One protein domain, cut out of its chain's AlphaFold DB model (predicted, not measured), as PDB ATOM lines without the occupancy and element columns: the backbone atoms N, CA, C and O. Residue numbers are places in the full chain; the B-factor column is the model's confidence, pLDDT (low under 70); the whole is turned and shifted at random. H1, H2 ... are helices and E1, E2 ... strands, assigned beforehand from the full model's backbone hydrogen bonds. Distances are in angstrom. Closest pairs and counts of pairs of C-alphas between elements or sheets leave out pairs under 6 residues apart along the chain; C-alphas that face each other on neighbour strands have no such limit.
ATOM      1  N   TRP A 135      37.952  12.177  30.591       89.44
ATOM      2  CA  TRP A 135      37.971  13.415  29.824       89.44
ATOM      3  C   TRP A 135      38.498  13.135  28.418       89.44
ATOM      4  O   TRP A 135      39.460  12.386  28.251       89.44
ATOM      5  N   ALA A 136      37.894  13.761  27.411       92.62
ATOM      6  CA  ALA A 136      38.350  13.717  26.027       92.62
ATOM      7  C   ALA A 136      38.505  15.150  25.503       92.62
ATOM      8  O   ALA A 136      37.573  15.949  25.608       92.62
ATOM      9  N   LYS A 137      39.674  15.471  24.941       94.94
ATOM     10  CA  LYS A 137      39.969  16.764  24.315       94.94
ATOM     11  C   LYS A 137      40.431  16.545  22.878       94.94
ATOM     12  O   LYS A 137      41.429  15.865  22.644       94.94
ATOM     13  N   ARG A 138      39.715  17.146  21.933       96.00
ATOM     14  CA  ARG A 138      40.071  17.206  20.517       96.00
ATOM     15  C   ARG A 138      40.985  18.394  20.238       96.00
ATOM     16  O   ARG A 138      40.785  19.484  20.777       96.00
ATOM     17  N   THR A 139      41.935  18.173  19.345       95.75
ATOM     18  CA  THR A 139      42.706  19.195  18.643       95.75
ATOM     19  C   THR A 139      42.477  18.993  17.146       95.75
ATOM     20  O   THR A 139      42.511  17.862  16.657       95.75
ATOM     21  N   VAL A 140      42.199  20.086  16.443       96.88
ATOM     22  CA  VAL A 140      41.943  20.145  15.000       96.88
ATOM     23  C   VAL A 140      42.383  21.531  14.501       96.88
ATOM     24  O   VAL A 140      42.271  22.485  15.283       96.88
ATOM     25  N   PRO A 141      42.881  21.681  13.258       97.56
ATOM     26  CA  PRO A 141      43.161  22.988  12.672       97.56
ATOM     27  C   PRO A 141      41.916  23.879  12.590       97.56
ATOM     28  O   PRO A 141      40.783  23.402  12.599       97.56
ATOM     29  N   THR A 142      42.117  25.193  12.489       97.38
ATOM     30  CA  THR A 142      41.009  26.161  12.356       97.38
ATOM     31  C   THR A 142      40.452  26.234  10.935       97.38
ATOM     32  O   THR A 142      39.337  26.715  10.729       97.38
ATOM     33  N   HIS A 143      41.221  25.775   9.949       98.44
ATOM     34  CA  HIS A 143      40.888  25.839   8.535       98.44
ATOM     35  C   HIS A 143      41.644  24.772   7.729       98.44
ATOM     36  O   HIS A 143      42.546  24.119   8.248       98.44
ATOM     37  N   THR A 144      41.257  24.595   6.467       97.81
ATOM     38  CA  THR A 144      41.971  23.798   5.452       97.81
ATOM     39  C   THR A 144      41.611  24.318   4.051       97.81
ATOM     40  O   THR A 144      40.753  25.199   3.929       97.81
ATOM     41  N   ALA A 145      42.213  23.760   3.001       97.19
ATOM     42  CA  ALA A 145      41.818  23.984   1.610       97.19
ATOM     43  C   ALA A 145      40.828  22.907   1.096       97.19
ATOM     44  O   ALA A 145      40.798  21.799   1.646       97.19
ATOM     45  N   PRO A 146      40.016  23.181   0.051       96.88
ATOM     46  CA  PRO A 146      39.180  22.171  -0.598       96.88
ATOM     47  C   PRO A 146      40.004  20.944  -1.002       96.88
ATOM     48  O   PRO A 146      41.117  21.071  -1.507       96.88
ATOM     49  N   GLY A 147      39.495  19.740  -0.749       95.12
ATOM     50  CA  GLY A 147      40.210  18.489  -1.026       95.12
ATOM     51  C   GLY A 147      41.463  18.196  -0.180       95.12
ATOM     52  O   GLY A 147      41.917  17.051  -0.202       95.12
ATOM     53  N   LEU A 148      42.016  19.164   0.566       95.88
ATOM     54  CA  LEU A 148      43.243  19.006   1.354       95.88
ATOM     55  C   LEU A 148      42.960  18.281   2.683       95.88
ATOM     56  O   LEU A 148      42.253  18.830   3.538       95.88
ATOM     57  N   PRO A 149      43.518  17.074   2.908       95.88
ATOM     58  CA  PRO A 149      43.298  16.346   4.148       95.88
ATOM     59  C   PRO A 149      43.965  17.041   5.337       95.88
ATOM     60  O   PRO A 149      45.086  17.532   5.221       95.88
ATOM     61  N   PHE A 150      43.308  17.023   6.495       96.25
ATOM     62  CA  PHE A 150      43.841  17.600   7.731       96.25
ATOM     63  C   PHE A 150      43.742  16.619   8.911       96.25
ATOM     64  O   PHE A 150      42.811  15.803   8.956       96.25
ATOM     65  N   PRO A 151      44.683  16.667   9.870       95.69
ATOM     66  CA  PRO A 151      44.686  15.768  11.014       95.69
ATOM     67  C   PRO A 151      43.669  16.186  12.083       95.69
ATOM     68  O   PRO A 151      43.455  17.368  12.359       95.69
ATOM     69  N   VAL A 152      43.080  15.196  12.749       95.44
ATOM     70  CA  VAL A 152      42.288  15.363  13.972       95.44
ATOM     71  C   VAL A 152      42.813  14.391  15.016       95.44
ATOM     72  O   VAL A 152      42.871  13.183  14.780       95.44
ATOM     73  N   ILE A 153      43.169  14.911  16.191       94.00
ATOM     74  CA  ILE A 153      43.630  14.102  17.321       94.00
ATOM     75  C   ILE A 153      42.742  14.317  18.541       94.00
ATOM     76  O   ILE A 153      42.466  15.444  18.947       94.00
ATOM     77  N   ILE A 154      42.319  13.221  19.161       93.50
ATOM     78  CA  ILE A 154      41.580  13.221  20.420       93.50
ATOM     79  C   ILE A 154      42.444  12.552  21.470       93.50
ATOM     80  O   ILE A 154      42.712  11.354  21.405       93.50
ATOM     81  N   ARG A 155      42.874  13.351  22.446       92.44
ATOM     82  CA  ARG A 155      43.606  12.900  23.628       92.44
ATOM     83  C   ARG A 155      42.598  12.634  24.743       92.44
ATOM     84  O   ARG A 155      41.743  13.477  25.025       92.44
ATOM     85  N   LEU A 156      42.684  11.459  25.353       90.19
ATOM     86  CA  LEU A 156      41.855  11.052  26.479       90.19
ATOM     87  C   LEU A 156      42.711  10.872  27.725       90.19
ATOM     88  O   LEU A 156      43.819  10.340  27.647       90.19
ATOM     89  N   SER A 157      42.133  11.239  28.863       89.56
ATOM     90  CA  SER A 157      42.723  11.062  30.188       89.56
ATOM     91  C   SER A 157      41.650  10.621  31.181       89.56
ATOM     92  O   SER A 157      40.492  11.016  31.050       89.56
ATOM     93  N   ALA A 158      42.026   9.850  32.197       86.38
ATOM     94  CA  ALA A 158      41.160   9.478  33.313       86.38
ATOM     95  C   ALA A 158      41.888   9.572  34.657       86.38
ATOM     96  O   ALA A 158      43.120   9.552  34.709       86.38
ATOM     97  N   ASP A 159      41.133   9.661  35.751       79.31
ATOM     98  CA  ASP A 159      41.694   9.620  37.097       79.31
ATOM     99  C   ASP A 159      42.065   8.185  37.513       79.31
ATOM    100  O   ASP A 159      41.227   7.303  37.692       79.31
ATOM    101  N   GLY A 160      43.369   7.966  37.699       70.88
ATOM    102  CA  GLY A 160      43.940   6.698  38.149       70.88
ATOM    103  C   GLY A 160      44.365   5.750  37.020       70.88
ATOM    104  O   GLY A 160      43.799   5.712  35.928       70.88
ATOM    105  N   SER A 161      45.376   4.931  37.310       61.34
ATOM    106  CA  SER A 161      45.975   3.968  36.382       61.34
ATOM    107  C   SER A 161      45.096   2.723  36.202       61.34
ATOM    108  O   SER A 161      45.358   1.655  36.753       61.34
ATOM    109  N   THR A 162      44.021   2.847  35.420       66.38
ATOM    110  CA  THR A 162      43.134   1.716  35.110       66.38
ATOM    111  C   THR A 162      42.954   1.492  33.612       66.38
ATOM    112  O   THR A 162      42.794   2.420  32.822       66.38
ATOM    113  N   ASN A 163      42.961   0.213  33.223       75.75
ATOM    114  CA  ASN A 163      42.737  -0.237  31.852       75.75
ATOM    115  C   ASN A 163      41.234  -0.187  31.525       75.75
ATOM    116  O   ASN A 163      40.519  -1.192  31.606       75.75
ATOM    117  N   ILE A 164      40.747   1.019  31.236       79.00
ATOM    118  CA  ILE A 164      39.334   1.309  30.978       79.00
ATOM    119  C   ILE A 164      39.049   1.113  29.483       79.00
ATOM    120  O   ILE A 164      39.704   1.764  28.670       79.00
ATOM    121  N   PRO A 165      38.072   0.272  29.087       84.31
ATOM    122  CA  PRO A 165      37.619   0.207  27.704       84.31
ATOM    123  C   PRO A 165      36.832   1.471  27.340       84.31
ATOM    124  O   PRO A 165      35.954   1.904  28.096       84.31
ATOM    125  N   ILE A 166      37.138   2.019  26.167       87.56
ATOM    126  CA  ILE A 166      36.556   3.239  25.610       87.56
ATOM    127  C   ILE A 166      35.910   2.935  24.258       87.56
ATOM    128  O   ILE A 166      36.499   2.236  23.433       87.56
ATOM    129  N   LEU A 167      34.734   3.516  24.021       89.38
ATOM    130  CA  LEU A 167      34.153   3.702  22.694       89.38
ATOM    131  C   LEU A 167      34.118   5.204  22.388       89.38
ATOM    132  O   LEU A 167      33.390   5.950  23.042       89.38
ATOM    133  N   LEU A 168      34.890   5.628  21.392       92.12
ATOM    134  CA  LEU A 168      34.922   6.996  20.880       92.12
ATOM    135  C   LEU A 168      34.020   7.108  19.648       92.12
ATOM    136  O   LEU A 168      34.014   6.212  18.794       92.12
ATOM    137  N   ARG A 169      33.243   8.190  19.558       94.62
ATOM    138  CA  ARG A 169      32.254   8.405  18.501       94.62
ATOM    139  C   ARG A 169      32.267   9.855  18.047       94.62
ATOM    140  O   ARG A 169      31.944  10.726  18.846       94.62
ATOM    141  N   GLU A 170      32.533  10.108  16.769       95.75
ATOM    142  CA  GLU A 170      32.319  11.432  16.173       95.75
ATOM    143  C   GLU A 170      31.380  11.405  14.966       95.75
ATOM    144  O   GLU A 170      31.131  10.364  14.358       95.75
ATOM    145  N   THR A 171      30.849  12.566  14.625       97.06
ATOM    146  CA  THR A 171      30.066  12.824  13.424       97.06
ATOM    147  C   THR A 171      30.574  14.125  12.821       97.06
ATOM    148  O   THR A 171      30.672  15.145  13.511       97.06
ATOM    149  N   ILE A 172      30.920  14.053  11.539       97.69
ATOM    150  CA  ILE A 172      31.350  15.167  10.705       97.69
ATOM    151  C   ILE A 172      30.135  15.622   9.895       97.69
ATOM    152  O   ILE A 172      29.457  14.810   9.267       97.69
ATOM    153  N   THR A 173      29.865  16.921   9.924       96.62
ATOM    154  CA  THR A 173      28.787  17.579   9.188       96.62
ATOM    155  C   THR A 173      29.403  18.491   8.131       96.62
ATOM    156  O   THR A 173      30.240  19.335   8.458       96.62
ATOM    157  N   GLY A 174      28.969  18.314   6.883       93.50
ATOM    158  CA  GLY A 174      29.579  18.884   5.678       93.50
ATOM    159  C   GLY A 174      30.048  17.775   4.728       93.50
ATOM    160  O   GLY A 174      29.981  16.594   5.074       93.50
ATOM    161  N   GLU A 175      30.507  18.134   3.530       96.06
ATOM    162  CA  GLU A 175      31.035  17.163   2.566       96.06
ATOM    163  C   GLU A 175      32.461  16.744   2.959       96.06
ATOM    164  O   GLU A 175      33.446  17.320   2.509       96.06
ATOM    165  N   ALA A 176      32.589  15.767   3.859       96.88
ATOM    166  CA  ALA A 176      33.887  15.248   4.283       96.88
ATOM    167  C   ALA A 176      33.800  13.810   4.819       96.88
ATOM    168  O   ALA A 176      32.765  13.377   5.332       96.88
ATOM    169  N   VAL A 177      34.914  13.074   4.743       96.50
ATOM    170  CA  VAL A 177      35.039  11.707   5.282       96.50
ATOM    171  C   VAL A 177      36.285  11.545   6.148       96.50
ATOM    172  O   VAL A 177      37.343  12.091   5.847       96.50
ATOM    173  N   ALA A 178      36.176  10.771   7.226       95.81
ATOM    174  CA  ALA A 178      37.295  10.403   8.085       95.81
ATOM    175  C   ALA A 178      37.978   9.120   7.594       95.81
ATOM    176  O   ALA A 178      37.314   8.149   7.226       95.81
ATOM    177  N   ARG A 179      39.311   9.084   7.661       93.12
ATOM    178  CA  ARG A 179      40.130   7.900   7.377       93.12
ATOM    179  C   ARG A 179      41.206   7.710   8.440       93.12
ATOM    180  O   ARG A 179      41.781   8.674   8.937       93.12
ATOM    181  N   GLY A 180      41.470   6.460   8.803       87.69
ATOM    182  CA  GLY A 180      42.545   6.114   9.733       87.69
ATOM    183  C   GLY A 180      43.925   6.365   9.131       87.69
ATOM    184  O   GLY A 180      44.102   6.290   7.918       87.69
ATOM    185  N   ILE A 181      44.918   6.616   9.978       79.75
ATOM    186  CA  ILE A 181      46.314   6.700   9.541       79.75
ATOM    187  C   ILE A 181      46.914   5.290   9.490       79.75
ATOM    188  O   ILE A 181      46.649   4.458  10.359       79.75
ATOM    189  N   THR A 182      47.712   5.015   8.460       63.50
ATOM    190  CA  THR A 182      48.460   3.765   8.298       63.50
ATOM    191  C   THR A 182      49.947   4.075   8.151       63.50
ATOM    192  O   THR A 182      50.314   4.965   7.393       63.50
ATOM    193  N   SER A 183      50.793   3.341   8.877       52.31
ATOM    194  CA  SER A 183      52.257   3.413   8.754       52.31
ATOM    195  C   SER A 183      52.766   2.842   7.428       52.31
ATOM    196  O   SER A 183      53.851   3.183   6.970       52.31
ATOM    197  N   ASP A 184      51.991   1.945   6.814       48.50
ATOM    198  CA  ASP A 184      52.408   1.190   5.642       48.50
ATOM    199  C   ASP A 184      51.805   1.832   4.388       48.50
ATOM    200  O   ASP A 184      50.629   1.606   4.080       48.50
ATOM    201  N   ARG A 185      52.617   2.578   3.620       44.16
ATOM    202  CA  ARG A 185      52.269   3.024   2.255       44.16
ATOM    203  C   ARG A 185      51.946   1.797   1.383       44.16
ATOM    204  O   ARG A 185      52.840   1.184   0.806       44.16
ATOM    205  N   GLY A 186      50.668   1.418   1.316       42.56
ATOM    206  CA  GLY A 186      50.181   0.246   0.575       42.56
ATOM    207  C   GLY A 186      49.089  -0.575   1.270       42.56
ATOM    208  O   GLY A 186      48.407  -1.347   0.598       42.56
ATOM    209  N   LYS A 187      48.859  -0.410   2.582       53.50
ATOM    210  CA  LYS A 187      47.611  -0.880   3.208       53.50
ATOM    211  C   LYS A 187      46.540   0.193   3.052       53.50
ATOM    212  O   LYS A 187      46.814   1.373   3.241       53.50
ATOM    213  N   ASN A 188      45.307  -0.212   2.754       57.81
ATOM    214  CA  ASN A 188      44.189   0.726   2.759       57.81
ATOM    215  C   ASN A 188      43.988   1.258   4.182       57.81
ATOM    216  O   ASN A 188      43.764   0.477   5.113       57.81
ATOM    217  N   SER A 189      44.039   2.581   4.338       71.12
ATOM    218  CA  SER A 189      43.542   3.254   5.532       71.12
ATOM    219  C   SER A 189      42.097   2.834   5.791       71.12
ATOM    220  O   SER A 189      41.300   2.694   4.861       71.12
ATOM    221  N   GLN A 190      41.743   2.615   7.058       83.31
ATOM    222  CA  GLN A 190      40.361   2.301   7.399       83.31
ATOM    223  C   GLN A 190      39.482   3.512   7.069       83.31
ATOM    224  O   GLN A 190      39.641   4.567   7.682       83.31
ATOM    225  N   ASP A 191      38.574   3.363   6.105       89.00
ATOM    226  CA  ASP A 191      37.575   4.386   5.807       89.00
ATOM    227  C   ASP A 191      36.462   4.327   6.861       89.00
ATOM    228  O   ASP A 191      35.932   3.257   7.183       89.00
ATOM    229  N   PHE A 192      36.150   5.482   7.436       91.31
ATOM    230  CA  PHE A 192      35.142   5.647   8.472       91.31
ATOM    231  C   PHE A 192      33.933   6.475   8.001       91.31
ATOM    232  O   PHE A 192      32.966   6.640   8.756       91.31
ATOM    233  N   GLY A 193      33.971   7.020   6.780       94.81
ATOM    234  CA  GLY A 193      32.980   7.971   6.281       94.81
ATOM    235  C   GLY A 193      32.803   9.183   7.205       94.81
ATOM    236  O   GLY A 193      33.704   9.574   7.945       94.81
ATOM    237  N   ALA A 194      31.611   9.774   7.207       96.06
ATOM    238  CA  ALA A 194      31.288  10.935   8.044       96.06
ATOM    239  C   ALA A 194      31.057  10.614   9.542       96.06
ATOM    240  O   ALA A 194      30.712  11.504  10.313       96.06
ATOM    241  N   ASN A 195      31.176   9.353   9.981       96.19
ATOM    242  CA  ASN A 195      30.782   8.932  11.335       96.19
ATOM    243  C   ASN A 195      31.823   8.015  11.990       96.19
ATOM    244  O   ASN A 195      31.520   6.845  12.253       96.19
ATOM    245  N   PRO A 196      33.044   8.495  12.272       94.12
ATOM    246  CA  PRO A 196      34.093   7.616  12.742       94.12
ATOM    247  C   PRO A 196      33.872   7.110  14.172       94.12
ATOM    248  O   PRO A 196      33.217   7.729  15.024       94.12
ATOM    249  N   ARG A 197      34.353   5.888  14.400       92.31
ATOM    250  CA  ARG A 197      34.093   5.073  15.589       92.31
ATOM    251  C   ARG A 197      35.355   4.293  15.922       92.31
ATOM    252  O   ARG A 197      35.851   3.557  15.074       92.31
ATOM    253  N   TRP A 198      35.812   4.380  17.166       90.31
ATOM    254  CA  TRP A 198      36.962   3.607  17.641       90.31
ATOM    255  C   TRP A 198      36.655   2.925  18.961       90.31
ATOM    256  O   TRP A 198      36.037   3.512  19.848       90.31
ATOM    257  N   ILE A 199      37.131   1.692  19.103       87.38
ATOM    258  CA  ILE A 199      37.141   0.968  20.371       87.38
ATOM    259  C   ILE A 199      38.599   0.831  20.789       87.38
ATOM    260  O   ILE A 199      39.420   0.324  20.029       87.38
ATOM    261  N   GLY A 200      38.916   1.279  21.998       86.19
ATOM    262  CA  GLY A 200      40.270   1.230  22.538       86.19
ATOM    263  C   GLY A 200      40.272   1.074  24.051       86.19
ATOM    264  O   GLY A 200      39.250   0.765  24.670       86.19
ATOM    265  N   ARG A 201      41.443   1.265  24.654       86.00
ATOM    266  CA  ARG A 201      41.656   1.183  26.099       86.00
ATOM    267  C   ARG A 201      42.574   2.312  26.535       86.00
ATOM    268  O   ARG A 201      43.525   2.615  25.823       86.00
ATOM    269  N   LEU A 202      42.310   2.885  27.705       84.31
ATOM    270  CA  LEU A 202      43.274   3.760  28.368       84.31
ATOM    271  C   LEU A 202      44.422   2.905  28.926       84.31
ATOM    272  O   LEU A 202      44.177   1.908  29.607       84.31
ATOM    273  N   VAL A 203      45.662   3.286  28.634       80.75
ATOM    274  CA  VAL A 203      46.890   2.702  29.192       80.75
ATOM    275  C   VAL A 203      47.486   3.743  30.131       80.75
ATOM    276  O   VAL A 203      47.607   4.904  29.760       80.75
ATOM    277  N   ASP A 204      47.746   3.357  31.382       81.62
ATOM    278  CA  ASP A 204      48.147   4.274  32.463       81.62
ATOM    279  C   ASP A 204      47.260   5.535  32.584       81.62
ATOM    280  O   ASP A 204      47.700   6.617  32.963       81.62
ATOM    281  N   GLY A 205      45.965   5.371  32.285       82.44
ATOM    282  CA  GLY A 205      44.963   6.437  32.327       82.44
ATOM    283  C   GLY A 205      44.896   7.314  31.072       82.44
ATOM    284  O   GLY A 205      44.058   8.208  31.044       82.44
ATOM    285  N   GLN A 206      45.702   7.065  30.033       87.25
ATOM    286  CA  GLN A 206      45.758   7.876  28.809       87.25
ATOM    287  C   GLN A 206      45.500   7.070  27.526       87.25
ATOM    288  O   GLN A 206      45.740   5.865  27.462       87.25
ATOM    289  N   ALA A 207      45.014   7.743  26.481       87.25
ATOM    290  CA  ALA A 207      45.054   7.260  25.097       87.25
ATOM    291  C   ALA A 207      44.997   8.439  24.117       87.25
ATOM    292  O   ALA A 207      44.522   9.521  24.463       87.25
ATOM    293  N   ALA A 208      45.408   8.208  22.872       88.75
ATOM    294  CA  ALA A 208      45.170   9.126  21.767       88.75
ATOM    295  C   ALA A 208      44.535   8.375  20.590       88.75
ATOM    296  O   ALA A 208      44.919   7.245  20.294       88.75
ATOM    297  N   PHE A 209      43.579   9.012  19.915       89.38
ATOM    298  CA  PHE A 209      43.056   8.568  18.625       89.38
ATOM    299  C   PHE A 209      43.339   9.662  17.605       89.38
ATOM    300  O   PHE A 209      42.998  10.819  17.838       89.38
ATOM    301  N   LEU A 210      43.982   9.292  16.502       90.81
ATOM    302  CA  LEU A 210      44.443  10.194  15.455       90.81
ATOM    303  C   LEU A 210      43.925   9.680  14.108       90.81
ATOM    304  O   LEU A 210      44.002   8.482  13.821       90.81
ATOM    305  N   TYR A 211      43.367  10.580  13.307       92.31
ATOM    306  CA  TYR A 211      42.793  10.273  12.001       92.31
ATOM    307  C   TYR A 211      42.852  11.495  11.079       92.31
ATOM    308  O   TYR A 211      43.037  12.617  11.546       92.31
ATOM    309  N   MET A 212      42.683  11.279   9.775       94.75
ATOM    310  CA  MET A 212      42.615  12.350   8.779       94.75
ATOM    311  C   MET A 212      41.166  12.604   8.380       94.75
ATOM    312  O   MET A 212      40.415  11.659   8.125       94.75
ATOM    313  N   VAL A 213      40.777  13.871   8.274       96.94
ATOM    314  CA  VAL A 213      39.542  14.281   7.599       96.94
ATOM    315  C   VAL A 213      39.890  14.685   6.176       96.94
ATOM    316  O   VAL A 213      40.765  15.517   5.961       96.94
ATOM    317  N   HIS A 214      39.191  14.101   5.209       96.69
ATOM    318  CA  HIS A 214      39.280  14.426   3.793       96.69
ATOM    319  C   HIS A 214      38.059  15.280   3.410       96.69
ATOM    320  O   HIS A 214      36.961  14.721   3.309       96.69
ATOM    321  N   PRO A 215      38.212  16.607   3.242       97.25
ATOM    322  CA  PRO A 215      37.156  17.465   2.708       97.25
ATOM    323  C   PRO A 215      36.853  17.143   1.237       97.25
ATOM    324  O   PRO A 215      37.718  16.661   0.501       97.25
ATOM    325  N   GLY A 216      35.633  17.452   0.799       95.88
ATOM    326  CA  GLY A 216      35.244  17.482  -0.608       95.88
ATOM    327  C   GLY A 216      36.097  18.467  -1.409       95.88
ATOM    328  O   GLY A 216      36.594  19.462  -0.874       95.88
ATOM    329  N   LYS A 217      36.297  18.180  -2.701       94.12
ATOM    330  CA  LYS A 217      37.089  19.039  -3.602       94.12
ATOM    331  C   LYS A 217      36.325  20.270  -4.084       94.12
ATOM    332  O   LYS A 217      36.952  21.277  -4.399       94.12
ATOM    333  N   ASP A 218      34.999  20.176  -4.105       93.75
ATOM    334  CA  ASP A 218      34.102  21.196  -4.653       93.75
ATOM    335  C   ASP A 218      33.533  22.138  -3.572       93.75
ATOM    336  O   ASP A 218      32.740  23.028  -3.879       93.75
ATOM    337  N   LEU A 219      33.964  21.972  -2.312       94.56
ATOM    338  CA  LEU A 219      33.621  22.857  -1.193       94.56
ATOM    339  C   LEU A 219      34.089  24.296  -1.447       94.56
ATOM    340  O   LEU A 219      35.229  24.538  -1.853       94.56
ATOM    341  N   VAL A 220      33.227  25.260  -1.135       94.94
ATOM    342  CA  VAL A 220      33.473  26.682  -1.378       94.94
ATOM    343  C   VAL A 220      34.179  27.334  -0.184       94.94
ATOM    344  O   VAL A 220      33.935  27.019   0.981       94.94
ATOM    345  N   VAL A 221      35.059  28.298  -0.470       96.25
ATOM    346  CA  VAL A 221      35.711  29.133   0.550       96.25
ATOM    347  C   VAL A 221      34.665  29.818   1.437       96.25
ATOM    348  O   VAL A 221      33.736  30.457   0.948       96.25
ATOM    349  N   GLY A 222      34.840  29.704   2.753       96.75
ATOM    350  CA  GLY A 222      33.910  30.199   3.768       96.75
ATOM    351  C   GLY A 222      32.932  29.147   4.302       96.75
ATOM    352  O   GLY A 222      32.329  29.382   5.349       96.75
ATOM    353  N   GLU A 223      32.802  27.980   3.659       97.81
ATOM    354  CA  GLU A 223      32.070  26.849   4.242       97.81
ATOM    355  C   GLU A 223      32.739  26.334   5.526       97.81
ATOM    356  O   GLU A 223      33.930  26.545   5.762       97.81
ATOM    357  N   VAL A 224      31.965  25.663   6.383       97.94
ATOM    358  CA  VAL A 224      32.421  25.218   7.706       97.94
ATOM    359  C   VAL A 224      32.078  23.751   7.935       97.94
ATOM    360  O   VAL A 224      30.913  23.385   8.107       97.94
ATOM    361  N   LEU A 225      33.114  22.921   8.030       97.88
ATOM    362  CA  LEU A 225      32.991  21.542   8.483       97.88
ATOM    363  C   LEU A 225      32.860  21.520  10.003       97.88
ATOM    364  O   LEU A 225      33.699  22.069  10.717       97.88
ATOM    365  N   ASN A 226      31.816  20.864  10.504       97.94
ATOM    366  CA  ASN A 226      31.560  20.753  11.938       97.94
ATOM    367  C   ASN A 226      31.803  19.320  12.410       97.94
ATOM    368  O   ASN A 226      31.214  18.382  11.882       97.94
ATOM    369  N   ILE A 227      32.638  19.149  13.432       97.81
ATOM    370  CA  ILE A 227      32.950  17.857  14.044       97.81
ATOM    371  C   ILE A 227      32.385  17.854  15.465       97.81
ATOM    372  O   ILE A 227      32.711  18.701  16.302       97.81
ATOM    373  N   THR A 228      31.555  16.867  15.779       96.81
ATOM    374  CA  THR A 228      30.944  16.690  17.107       96.81
ATOM    375  C   THR A 228      31.092  15.246  17.556       96.81
ATOM    376  O   THR A 228      31.207  14.359  16.718       96.81
ATOM    377  N   GLY A 229      31.099  14.982  18.862       94.69
ATOM    378  CA  GLY A 229      31.239  13.610  19.326       94.69
ATOM    379  C   GLY A 229      31.233  13.427  20.834       94.69
ATOM    380  O   GLY A 229      31.243  14.386  21.613       94.69
ATOM    381  N   ASP A 230      31.223  12.158  21.226       92.94
ATOM    382  CA  ASP A 230      31.266  11.716  22.609       92.94
ATOM    383  C   ASP A 230      32.174  10.493  22.816       92.94
ATOM    384  O   ASP A 230      32.590   9.787  21.893       92.94
ATOM    385  N   CYS A 231      32.517  10.282  24.081       90.25
ATOM    386  CA  CYS A 231      33.326   9.186  24.579       90.25
ATOM    387  C   CYS A 231      32.520   8.428  25.637       90.25
ATOM    388  O   CYS A 231      32.052   9.020  26.610       90.25
ATOM    389  N   ILE A 232      32.382   7.112  25.471       87.00
ATOM    390  CA  ILE A 232      31.712   6.222  26.427       87.00
ATOM    391  C   ILE A 232      32.758   5.346  27.114       87.00
ATOM    392  O   ILE A 232      33.556   4.696  26.434       87.00
ATOM    393  N   SER A 233      32.727   5.280  28.449       81.81
ATOM    394  CA  SER A 233      33.673   4.486  29.242       81.81
ATOM    395  C   SER A 233      33.021   3.398  30.109       81.81
ATOM    396  O   SER A 233      31.991   3.589  30.761       81.81
ATOM    397  N   GLY A 234      33.661   2.227  30.172       69.75
ATOM    398  CA  GLY A 234      33.264   1.145  31.081       69.75
ATOM    399  C   GLY A 234      31.975   0.401  30.690       69.75
ATOM    400  O   GLY A 234      31.641   0.260  29.518       69.75
ATOM    401  N   LYS A 235      31.273  -0.162  31.689       57.50
ATOM    402  CA  LYS A 235      30.153  -1.111  31.484       57.50
ATOM    403  C   LYS A 235      28.755  -0.476  31.423       57.50
ATOM    404  O   LYS A 235      27.787  -1.193  31.182       57.50
ATOM    405  N   THR A 236      28.618   0.832  31.655       51.53
ATOM    406  CA  THR A 236      27.312   1.457  31.925       51.53
ATOM    407  C   THR A 236      27.111   2.708  31.073       51.53
ATOM    408  O   THR A 236      27.906   3.638  31.147       51.53
ATOM    409  N   LYS A 237      25.985   2.792  30.345       53.31
ATOM    410  CA  LYS A 237      25.606   3.929  29.469       53.31
ATOM    411  C   LYS A 237      25.507   5.311  30.152       53.31
ATOM    412  O   LYS A 237      25.178   6.281  29.483       53.31
ATOM    413  N   LYS A 238      25.735   5.414  31.467       53.81
ATOM    414  CA  LYS A 238      25.747   6.686  32.212       53.81
ATOM    415  C   LYS A 238      27.081   7.441  32.121       53.81
ATOM    416  O   LYS A 238      27.110   8.610  32.480       53.81
ATOM    417  N   ASN A 239      28.144   6.807  31.628       62.81
ATOM    418  CA  ASN A 239      29.480   7.401  31.537       62.81
ATOM    419  C   ASN A 239      29.777   7.913  30.118       62.81
ATOM    420  O   ASN A 239      30.767   7.515  29.504       62.81
ATOM    421  N   THR A 240      28.888   8.748  29.578       71.19
ATOM    422  CA  THR A 240      29.114   9.438  28.303       71.19
ATOM    423  C   THR A 240      29.643  10.838  28.595       71.19
ATOM    424  O   THR A 240      28.940  11.642  29.203       71.19
ATOM    425  N   ALA A 241      30.863  11.132  28.154       78.00
ATOM    426  CA  ALA A 241      31.457  12.464  28.202       78.00
ATOM    427  C   ALA A 241      31.467  13.074  26.794       78.00
ATOM    428  O   ALA A 241      31.858  12.408  25.835       78.00
ATOM    429  N   GLY A 242      31.054  14.336  26.662       87.31
ATOM    430  CA  GLY A 242      31.248  15.086  25.418       87.31
ATOM    431  C   GLY A 242      32.735  15.352  25.170       87.31
ATOM    432  O   GLY A 242      33.503  15.517  26.119       87.31
ATOM    433  N   ILE A 243      33.144  15.395  23.903       93.69
ATOM    434  CA  ILE A 243      34.526  15.719  23.533       93.69
ATOM    435  C   ILE A 243      34.700  17.243  23.572       93.69
ATOM    436  O   ILE A 243      34.007  17.971  22.866       93.69
ATOM    437  N   ALA A 244      35.616  17.727  24.409       94.25
ATOM    438  CA  ALA A 244      35.930  19.148  24.535       94.25
ATOM    439  C   ALA A 244      36.933  19.613  23.463       94.25
ATOM    440  O   ALA A 244      37.684  18.809  22.916       94.25
ATOM    441  N   GLY A 245      37.010  20.924  23.225       93.75
ATOM    442  CA  GLY A 245      37.946  21.535  22.271       93.75
ATOM    443  C   GLY A 245      37.286  21.999  20.965       93.75
ATOM    444  O   GLY A 245      36.071  21.855  20.805       93.75
ATOM    445  N   PRO A 246      38.063  22.596  20.039       94.44
ATOM    446  CA  PRO A 246      37.556  23.086  18.759       94.44
ATOM    447  C   PRO A 246      36.894  21.971  17.943       94.44
ATOM    448  O   PRO A 246      37.220  20.792  18.086       94.44
ATOM    449  N   GLY A 247      35.928  22.340  17.105       95.44
ATOM    450  CA  GLY A 247      35.107  21.414  16.314       95.44
ATOM    451  C   GLY A 247      34.566  22.012  15.028       95.44
ATOM    452  O   GLY A 247      33.540  21.561  14.540       95.44
ATOM    453  N   SER A 248      35.217  23.058  14.536       97.38
ATOM    454  CA  SER A 248      34.795  23.862  13.399       97.38
ATOM    455  C   SER A 248      36.038  24.127  12.564       97.38
ATOM    456  O   SER A 248      37.019  24.631  13.110       97.38
ATOM    457  N   VAL A 249      35.995  23.777  11.282       98.31
ATOM    458  CA  VAL A 249      37.103  23.949  10.336       98.31
ATOM    459  C   VAL A 249      36.572  24.701   9.126       98.31
ATOM    460  O   VAL A 249      35.687  24.201   8.429       98.31
ATOM    461  N   THR A 250      37.072  25.912   8.895       98.38
ATOM    462  CA  THR A 250      36.644  26.744   7.761       98.38
ATOM    463  C   THR A 250      37.398  26.359   6.488       98.38
ATOM    464  O   THR A 250      38.617  26.196   6.505       98.38
ATOM    465  N   ILE A 251      36.696  26.258   5.366       98.19
ATOM    466  CA  ILE A 251      37.304  26.064   4.048       98.19
ATOM    467  C   ILE A 251      37.891  27.396   3.567       98.19
ATOM    468  O   ILE A 251      37.230  28.433   3.588       98.19
ATOM    469  N   THR A 252      39.158  27.383   3.166       97.50
ATOM    470  CA  THR A 252      39.953  28.555   2.757       97.50
ATOM    471  C   THR A 252      40.886  28.177   1.600       97.50
ATOM    472  O   THR A 252      40.744  27.091   1.060       97.50
ATOM    473  N   LEU A 253      41.834  29.030   1.201       96.88
ATOM    474  CA  LEU A 253      42.853  28.690   0.187       96.88
ATOM    475  C   LEU A 253      44.254  28.466   0.792       96.88
ATOM    476  O   LEU A 253      45.251  28.462   0.072       96.88
ATOM    477  N   PHE A 254      44.324  28.290   2.114       98.12
ATOM    478  CA  PHE A 254      45.564  28.139   2.877       98.12
ATOM    479  C   PHE A 254      45.756  26.693   3.337       98.12
ATOM    480  O   PHE A 254      44.788  25.949   3.543       98.12
ATOM    481  N   HIS A 255      47.014  26.288   3.502       98.00
ATOM    482  CA  HIS A 255      47.353  25.019   4.130       98.00
ATOM    483  C   HIS A 255      46.909  25.039   5.597       98.00
ATOM    484  O   HIS A 255      47.123  26.026   6.283       98.00
ATOM    485  N   TRP A 256      46.372  23.940   6.135       97.75
ATOM    486  CA  TRP A 256      45.845  23.898   7.514       97.75
ATOM    487  C   TRP A 256      46.875  24.206   8.624       97.75
ATOM    488  O   TRP A 256      46.494  24.401   9.780       97.75
ATOM    489  N   ALA A 257      48.167  24.206   8.283       97.50
ATOM    490  CA  ALA A 257      49.282  24.546   9.168       97.50
ATOM    491  C   ALA A 257      49.717  26.023   9.083       97.50
ATOM    492  O   ALA A 257      50.434  26.463   9.970       97.50
ATOM    493  N   ASP A 258      49.287  26.762   8.054       98.19
ATOM    494  CA  ASP A 258      49.528  28.201   7.875       98.19
ATOM    495  C   ASP A 258      48.541  28.969   8.769       98.19
ATOM    496  O   ASP A 258      47.373  29.180   8.439       98.19
ATOM    497  N   THR A 259      48.958  29.248   9.996       96.56
ATOM    498  CA  THR A 259      48.081  29.703  11.075       96.56
ATOM    499  C   THR A 259      47.670  31.164  10.945       96.56
ATOM    500  O   THR A 259      46.542  31.490  11.344       96.56
ATOM    501  N   ASP A 260      48.531  32.020  10.390       96.94
ATOM    502  CA  ASP A 260      48.254  33.443  10.173       96.94
ATOM    503  C   ASP A 260      47.775  33.781   8.748       96.94
ATOM    504  O   ASP A 260      47.115  34.813   8.574       96.94
ATOM    505  N   LYS A 261      47.915  32.837   7.805       97.44
ATOM    506  CA  LYS A 261      47.390  32.856   6.430       97.44
ATOM    507  C   LYS A 261      48.138  33.829   5.527       97.44
ATOM    508  O   LYS A 261      47.512  34.589   4.782       97.44
ATOM    509  N   ASP A 262      49.467  33.797   5.583       96.69
ATOM    510  CA  ASP A 262      50.343  34.643   4.763       96.69
ATOM    511  C   ASP A 262      50.893  33.956   3.488       96.69
ATOM    512  O   ASP A 262      51.520  34.620   2.657       96.69
ATOM    513  N   HIS A 263      50.561  32.672   3.275       96.62
ATOM    514  CA  HIS A 263      51.069  31.781   2.218       96.62
ATOM    515  C   HIS A 263      52.509  31.270   2.409       96.62
ATOM    516  O   HIS A 263      53.107  30.729   1.468       96.62
ATOM    517  N   VAL A 264      53.068  31.374   3.611       96.12
ATOM    518  CA  VAL A 264      54.365  30.816   3.997       96.12
ATOM    519  C   VAL A 264      54.162  29.903   5.200       96.12
ATOM    520  O   VAL A 264      53.560  30.269   6.194       96.12
ATOM    521  N   ILE A 265      54.706  28.687   5.140       97.00
ATOM    522  CA  ILE A 265      54.850  27.882   6.356       97.00
ATOM    523  C   ILE A 265      56.130  28.341   7.039       97.00
ATOM    524  O   ILE A 265      57.215  28.209   6.465       97.00
ATOM    525  N   THR A 266      56.020  28.879   8.247       95.62
ATOM    526  CA  THR A 266      57.182  29.273   9.051       95.62
ATOM    527  C   THR A 266      57.773  28.092   9.829       95.62
ATOM    528  O   THR A 266      57.108  27.084  10.078       95.62
ATOM    529  N   ASP A 267      59.022  28.233  10.288       95.81
ATOM    530  CA  ASP A 267      59.680  27.259  11.176       95.81
ATOM    531  C   ASP A 267      58.856  26.996  12.452       95.81
ATOM    532  O   ASP A 267      58.819  25.876  12.958       95.81
ATOM    533  N   HIS A 268      58.161  28.015  12.970       96.50
ATOM    534  CA  HIS A 268      57.305  27.871  14.148       96.50
ATOM    535  C   HIS A 268      56.071  27.009  13.859       96.50
ATOM    536  O   HIS A 268      55.697  26.168  14.676       96.50
ATOM    537  N   GLU A 269      55.454  27.189  12.696       97.06
ATOM    538  CA  GLU A 269      54.219  26.504  12.321       97.06
ATOM    539  C   GLU A 269      54.433  25.048  11.954       97.06
ATOM    540  O   GLU A 269      53.653  24.199  12.391       97.06
ATOM    541  N   ILE A 270      55.513  24.737  11.227       94.44
ATOM    542  CA  ILE A 270      55.874  23.343  10.988       94.44
ATOM    543  C   ILE A 270      56.182  22.653  12.322       94.44
ATOM    544  O   ILE A 270      55.564  21.636  12.616       94.44
ATOM    545  N   LEU A 271      57.005  23.236  13.206       93.44
ATOM    546  CA  LEU A 271      57.289  22.647  14.526       93.44
ATOM    547  C   LEU A 271      56.020  22.445  15.374       93.44
ATOM    548  O   LEU A 271      55.849  21.384  15.974       93.44
ATOM    549  N   ASN A 272      55.099  23.410  15.375       93.62
ATOM    550  CA  ASN A 272      53.798  23.296  16.037       93.62
ATOM    551  C   ASN A 272      52.921  22.188  15.414       93.62
ATOM    552  O   ASN A 272      52.215  21.480  16.131       93.62
ATOM    553  N   ALA A 273      52.983  21.968  14.095       92.38
ATOM    554  CA  ALA A 273      52.286  20.858  13.447       92.38
ATOM    555  C   ALA A 273      52.817  19.485  13.910       92.38
ATOM    556  O   ALA A 273      52.005  18.604  14.212       92.38
ATOM    557  N   TYR A 274      54.140  19.319  14.055       90.81
ATOM    558  CA  TYR A 274      54.723  18.112  14.663       90.81
ATOM    559  C   TYR A 274      54.310  17.983  16.138       90.81
ATOM    560  O   TYR A 274      53.775  16.949  16.529       90.81
ATOM    561  N   GLU A 275      54.450  19.029  16.963       90.06
ATOM    562  CA  GLU A 275      54.077  18.969  18.390       90.06
ATOM    563  C   GLU A 275      52.601  18.570  18.601       90.06
ATOM    564  O   GLU A 275      52.266  17.758  19.475       90.06
ATOM    565  N   LEU A 276      51.693  19.109  17.782       89.31
ATOM    566  CA  LEU A 276      50.265  18.844  17.913       89.31
ATOM    567  C   LEU A 276      49.842  17.474  17.371       89.31
ATOM    568  O   LEU A 276      48.934  16.878  17.975       89.31
ATOM    569  N   TYR A 277      50.455  16.984  16.285       88.38
ATOM    570  CA  TYR A 277      49.947  15.841  15.508       88.38
ATOM    571  C   TYR A 277      50.907  14.650  15.338       88.38
ATOM    572  O   TYR A 277      50.431  13.573  14.970       88.38
ATOM    573  N   SER A 278      52.195  14.756  15.685       80.81
ATOM    574  CA  SER A 278      53.036  13.570  15.907       80.81
ATOM    575  C   SER A 278      52.463  12.771  17.082       80.81
ATOM    576  O   SER A 278      52.255  13.294  18.181       80.81
ATOM    577  N   SER A 279      52.137  11.498  16.850       63.94
ATOM    578  CA  SER A 279      51.465  10.674  17.857       63.94
ATOM    579  C   SER A 279      52.456   9.934  18.756       63.94
ATOM    580  O   SER A 279      53.560   9.574  18.355       63.94
ATOM    581  N   LEU A 280      52.032   9.660  19.990       54.31
ATOM    582  CA  LEU A 280      52.758   8.797  20.917       54.31
ATOM    583  C   LEU A 280      52.509   7.321  20.548       54.31
ATOM    584  O   LEU A 280      51.690   6.650  21.178       54.31
ATOM    585  N   GLY A 281      53.186   6.819  19.512       59.00
ATOM    586  CA  GLY A 281      53.081   5.420  19.083       59.00
ATOM    587  C   GLY A 281      53.580   5.159  17.660       59.00
ATOM    588  O   GLY A 281      54.303   5.958  17.081       59.00
ATOM    589  N   ASN A 282      53.163   4.030  17.080       54.94
ATOM    590  CA  ASN A 282      53.607   3.556  15.758       54.94
ATOM    591  C   ASN A 282      52.795   4.142  14.580       54.94
ATOM    592  O   ASN A 282      52.688   3.508  13.531       54.94
ATOM    593  N   VAL A 283      52.124   5.279  14.772       63.41
ATOM    594  CA  VAL A 283      51.200   5.870  13.793       63.41
ATOM    595  C   VAL A 283      51.512   7.356  13.688       63.41
ATOM    596  O   VAL A 283      51.369   8.082  14.668       63.41
ATOM    597  N   GLU A 284      51.934   7.805  12.514       71.44
ATOM    598  CA  GLU A 284      52.457   9.152  12.290       71.44
ATOM    599  C   GLU A 284      51.745   9.805  11.101       71.44
ATOM    600  O   GLU A 284      51.396   9.125  10.136       71.44
ATOM    601  N   VAL A 285      51.479  11.112  11.192       82.44
ATOM    602  CA  VAL A 285      50.975  11.893  10.053       82.44
ATOM    603  C   VAL A 285      52.082  11.967   9.004       82.44
ATOM    604  O   VAL A 285      53.217  12.289   9.338       82.44
ATOM    605  N   ASP A 286      51.761  11.697   7.739       84.81
ATOM    606  CA  ASP A 286      52.698  11.966   6.648       84.81
ATOM    607  C   ASP A 286      52.777  13.487   6.446       84.81
ATOM    608  O   ASP A 286      51.854  14.107   5.916       84.81
ATOM    609  N   PHE A 287      53.852  14.094   6.950       89.75
ATOM    610  CA  PHE A 287      54.105  15.531   6.852       89.75
ATOM    611  C   PHE A 287      54.812  15.928   5.545       89.75
ATOM    612  O   PHE A 287      55.065  17.112   5.350       89.75
ATOM    613  N   HIS A 288      55.101  14.990   4.633       90.06
ATOM    614  CA  HIS A 288      55.920  15.248   3.443       90.06
ATOM    615  C   HIS A 288      55.426  16.431   2.593       90.06
ATOM    616  O   HIS A 288      56.214  17.297   2.215       90.06
ATOM    617  N   ASP A 289      54.119  16.516   2.334       90.44
ATOM    618  CA  ASP A 289      53.557  17.617   1.544       90.44
ATOM    619  C   ASP A 289      53.709  18.972   2.272       90.44
ATOM    620  O   ASP A 289      53.995  19.982   1.634       90.44
ATOM    621  N   LEU A 290      53.611  18.996   3.609       93.25
ATOM    622  CA  LEU A 290      53.853  20.190   4.433       93.25
ATOM    623  C   LEU A 290      55.339  20.592   4.427       93.25
ATOM    624  O   LEU A 290      55.652  21.767   4.226       93.25
ATOM    625  N   GLU A 291      56.251  19.629   4.595       93.75
ATOM    626  CA  GLU A 291      57.701  19.844   4.492       93.75
ATOM    627  C   GLU A 291      58.072  20.464   3.137       93.75
ATOM    628  O   GLU A 291      58.878  21.391   3.083       93.75
ATOM    629  N   MET A 292      57.457  20.007   2.040       93.06
ATOM    630  CA  MET A 292      57.711  20.531   0.694       93.06
ATOM    631  C   MET A 292      57.278  21.997   0.521       93.06
ATOM    632  O   MET A 292      57.984  22.759  -0.146       93.06
ATOM    633  N   LEU A 293      56.163  22.423   1.133       94.38
ATOM    634  CA  LEU A 293      55.733  23.831   1.128       94.38
ATOM    635  C   LEU A 293      56.660  24.708   1.993       94.38
ATOM    636  O   LEU A 293      57.054  25.797   1.569       94.38
ATOM    637  N   TRP A 294      57.064  24.213   3.169       95.50
ATOM    638  CA  TRP A 294      58.022  24.880   4.062       95.50
ATOM    639  C   TRP A 294      59.405  25.058   3.409       95.50
ATOM    640  O   TRP A 294      59.940  26.169   3.371       95.50
ATOM    641  N   LEU A 295      59.956  23.998   2.804       93.81
ATOM    642  CA  LEU A 295      61.245  24.028   2.100       93.81
ATOM    643  C   LEU A 295      61.249  25.000   0.913       93.81
ATOM    644  O   LEU A 295      62.256  25.673   0.676       93.81
ATOM    645  N   ALA A 296      60.136  25.101   0.179       93.62
ATOM    646  CA  ALA A 296      60.001  26.062  -0.914       93.62
ATOM    647  C   ALA A 296      60.008  27.518  -0.426       93.62
ATOM    648  O   ALA A 296      60.495  28.391  -1.146       93.62
ATOM    649  N   GLY A 297      59.552  27.765   0.809       91.00
ATOM    650  CA  GLY A 297      59.511  29.085   1.440       91.00
ATOM    651  C   GLY A 297      58.303  29.938   1.076       91.00
ATOM    652  O   GLY A 297      58.364  31.154   1.235       91.00
ATOM    653  N   GLY A 298      57.256  29.309   0.553       93.88
ATOM    654  CA  GLY A 298      56.032  29.947   0.099       93.88
ATOM    655  C   GLY A 298      55.233  28.995  -0.785       93.88
ATOM    656  O   GLY A 298      55.771  28.020  -1.320       93.88
ATOM    657  N   TYR A 299      53.944  29.260  -0.952       96.31
ATOM    658  CA  TYR A 299      53.077  28.464  -1.816       96.31
ATOM    659  C   TYR A 299      51.937  29.298  -2.411       96.31
ATOM    660  O   TYR A 299      51.721  30.446  -2.040       96.31
ATOM    661  N   ARG A 300      51.188  28.720  -3.352       95.69
ATOM    662  CA  ARG A 300      49.890  29.258  -3.789       95.69
ATOM    663  C   ARG A 300      48.866  28.156  -3.985       95.69
ATOM    664  O   ARG A 300      49.219  26.998  -4.196       95.69
ATOM    665  N   TRP A 301      47.601  28.544  -3.975       95.00
ATOM    666  CA  TRP A 301      46.517  27.718  -4.484       95.00
ATOM    667  C   TRP A 301      46.502  27.732  -6.016       95.00
ATOM    668  O   TRP A 301      46.611  28.792  -6.630       95.00
ATOM    669  N   ASP A 302      46.363  26.558  -6.628       93.81
ATOM    670  CA  ASP A 302      46.165  26.406  -8.067       93.81
ATOM    671  C   ASP A 302      44.696  26.059  -8.359       93.81
ATOM    672  O   ASP A 302      44.202  24.983  -8.015       93.81
ATOM    673  N   GLU A 303      43.981  26.986  -9.001       88.44
ATOM    674  CA  GLU A 303      42.540  26.848  -9.247       88.44
ATOM    675  C   GLU A 303      42.172  25.773 -10.281       88.44
ATOM    676  O   GLU A 303      41.033  25.300 -10.283       88.44
ATOM    677  N   GLN A 304      43.102  25.378 -11.160       88.69
ATOM    678  CA  GLN A 304      42.844  24.378 -12.203       88.69
ATOM    679  C   GLN A 304      42.948  22.960 -11.640       88.69
ATOM    680  O   GLN A 304      42.145  22.087 -11.963       88.69
ATOM    681  N   THR A 305      43.952  22.737 -10.796       89.06
ATOM    682  CA  THR A 305      44.282  21.428 -10.222       89.06
ATOM    683  C   THR A 305      43.707  21.222  -8.820       89.06
ATOM    684  O   THR A 305      43.628  20.077  -8.365       89.06
ATOM    685  N   LYS A 306      43.240  22.300  -8.167       89.62
ATOM    686  CA  LYS A 306      42.672  22.317  -6.807       89.62
ATOM    687  C   LYS A 306      43.635  21.714  -5.778       89.62
ATOM    688  O   LYS A 306      43.248  20.887  -4.951       89.62
ATOM    689  N   VAL A 307      44.906  22.103  -5.874       93.06
ATOM    690  CA  VAL A 307      45.971  21.739  -4.931       93.06
ATOM    691  C   VAL A 307      46.834  22.952  -4.593       93.06
ATOM    692  O   VAL A 307      46.809  23.976  -5.276       93.06
ATOM    693  N   LEU A 308      47.609  22.822  -3.520       94.69
ATOM    694  CA  LEU A 308      48.626  23.793  -3.139       94.69
ATOM    695  C   LEU A 308      49.929  23.473  -3.873       94.69
ATOM    696  O   LEU A 308      50.372  22.325  -3.887       94.69
ATOM    697  N   VAL A 309      50.531  24.488  -4.486       95.06
ATOM    698  CA  VAL A 309      51.759  24.368  -5.278       95.06
ATOM    699  C   VAL A 309      52.865  25.189  -4.606       95.06
ATOM    700  O   VAL A 309      52.650  26.381  -4.360       95.06
ATOM    701  N   PRO A 310      54.043  24.603  -4.313       94.88
ATOM    702  CA  PRO A 310      55.152  25.340  -3.716       94.88
ATOM    703  C   PRO A 310      55.689  26.430  -4.659       94.88
ATOM    704  O   PRO A 310      55.833  26.203  -5.862       94.88
ATOM    705  N   ILE A 311      56.035  27.597  -4.111       92.06
ATOM    706  CA  ILE A 311      56.691  28.703  -4.821       92.06
ATOM    707  C   ILE A 311      58.120  28.846  -4.278       92.06
ATOM    708  O   ILE A 311      58.279  29.115  -3.090       92.06
TER     709      ILE A 311
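This is residues 135 to 311 of the 320 residues of the protein "HTH cro/C1-type domain-containing protein" of Desulfobacterales bacterium (UniProt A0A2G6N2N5). Two strongly twisted sheets of five strands each, E1 E2 E7 E4 E5 and E3 E6 E8 E9 E10, stand partly face to face as a loose sandwich whose long strands run roughly along the longest axis. The strand hairpin E11 and E12 lies at one end and packs on H2, and H2 pairs with H1 in a helical hairpin, from which H1 reaches alongside the first sheet and grazes it with its residues 273 to 277. The printed part has 177 residues with twelve named strands and two named helices, in the order E1 to E10, H1, H2, E11, E12; the class is mixed, helices and strands. The first sheet has the order E1, E2, E7, E4, E5, all antiparallel; the second is branched and antiparallel. The whole is compact, with a radius of gyration of the C-alphas of 16.9 A, and elongated, spanning 53 by 33 by 29 A.

E1, residues 135 to 139, begins at C-alpha 135 (37.971, 13.415, 29.824). E2 is residues 150 to 158, 27.0 A long; E3 165 to 173, 26.9 A; E4 176 to 180; E5 191 to 193; E6 197 to 201. E7 is residues 206 to 215, 29.1 A; E8 224 to 233, 29.9 A; E9 240 to 242; E10 248 to 251. H1 is residues 267 to 277, 15.6 A, and H2 288 to 296, 12.4 A. E11 is residues 299 to 302, and E12, 307 to 310, ends at C-alpha 310 (55.152, 25.340, -3.716).

E1 and E2 form a hairpin, with N 137 and O 155 at 2.9 A. E2 and E7 have N 152 and O 211 at 2.8 A. E7 and E4 have N 179 and O 212 at 2.8 A, and the hairpin E4 and E5 has N 178 and O 193 at 2.8 A. In the branched sheet, E6 and E8 lie on opposite sides of E3, with N 168 and O 198 at 2.9 A and N 171 and O 228 at 2.8 A. E8 has E3 on one side; on the other are E9, with N 231 and O 241 at 2.8 A, and E10, with N 225 and O 249 at 2.9 A. Between the sheets, the closest C-alphas of E1 and E9 are those of Trp 135 and Ala 241, 6.8 A. H1 is on the first sheet but only grazes it, with residues 273 to 277. H1 and H2, a helical hairpin, touch at Ile 270 and Trp 294, whose C-alphas are 7.4 A apart, at a shallow tilt of 9 degrees, opposite ways. The closest C-alphas of H2 and E12 are those of Leu 293 and Pro 310, 5.1 A. E11 and E12, a hairpin, have N 300 and O 309 at 2.9 A. In H1 and H2 every O i to N i+4 pair is within hydrogen-bond range.

The two C-alphas farthest apart are those of Thr 236 and Ile 311, 54.4 A. The printed part has no cut; the long link is E10 to H1, residues 252 to 266. Mean pLDDT of the printed part is 88.2, under 70 at residues 161 to 162, 182 to 188, 234 to 239 and 279 to 283.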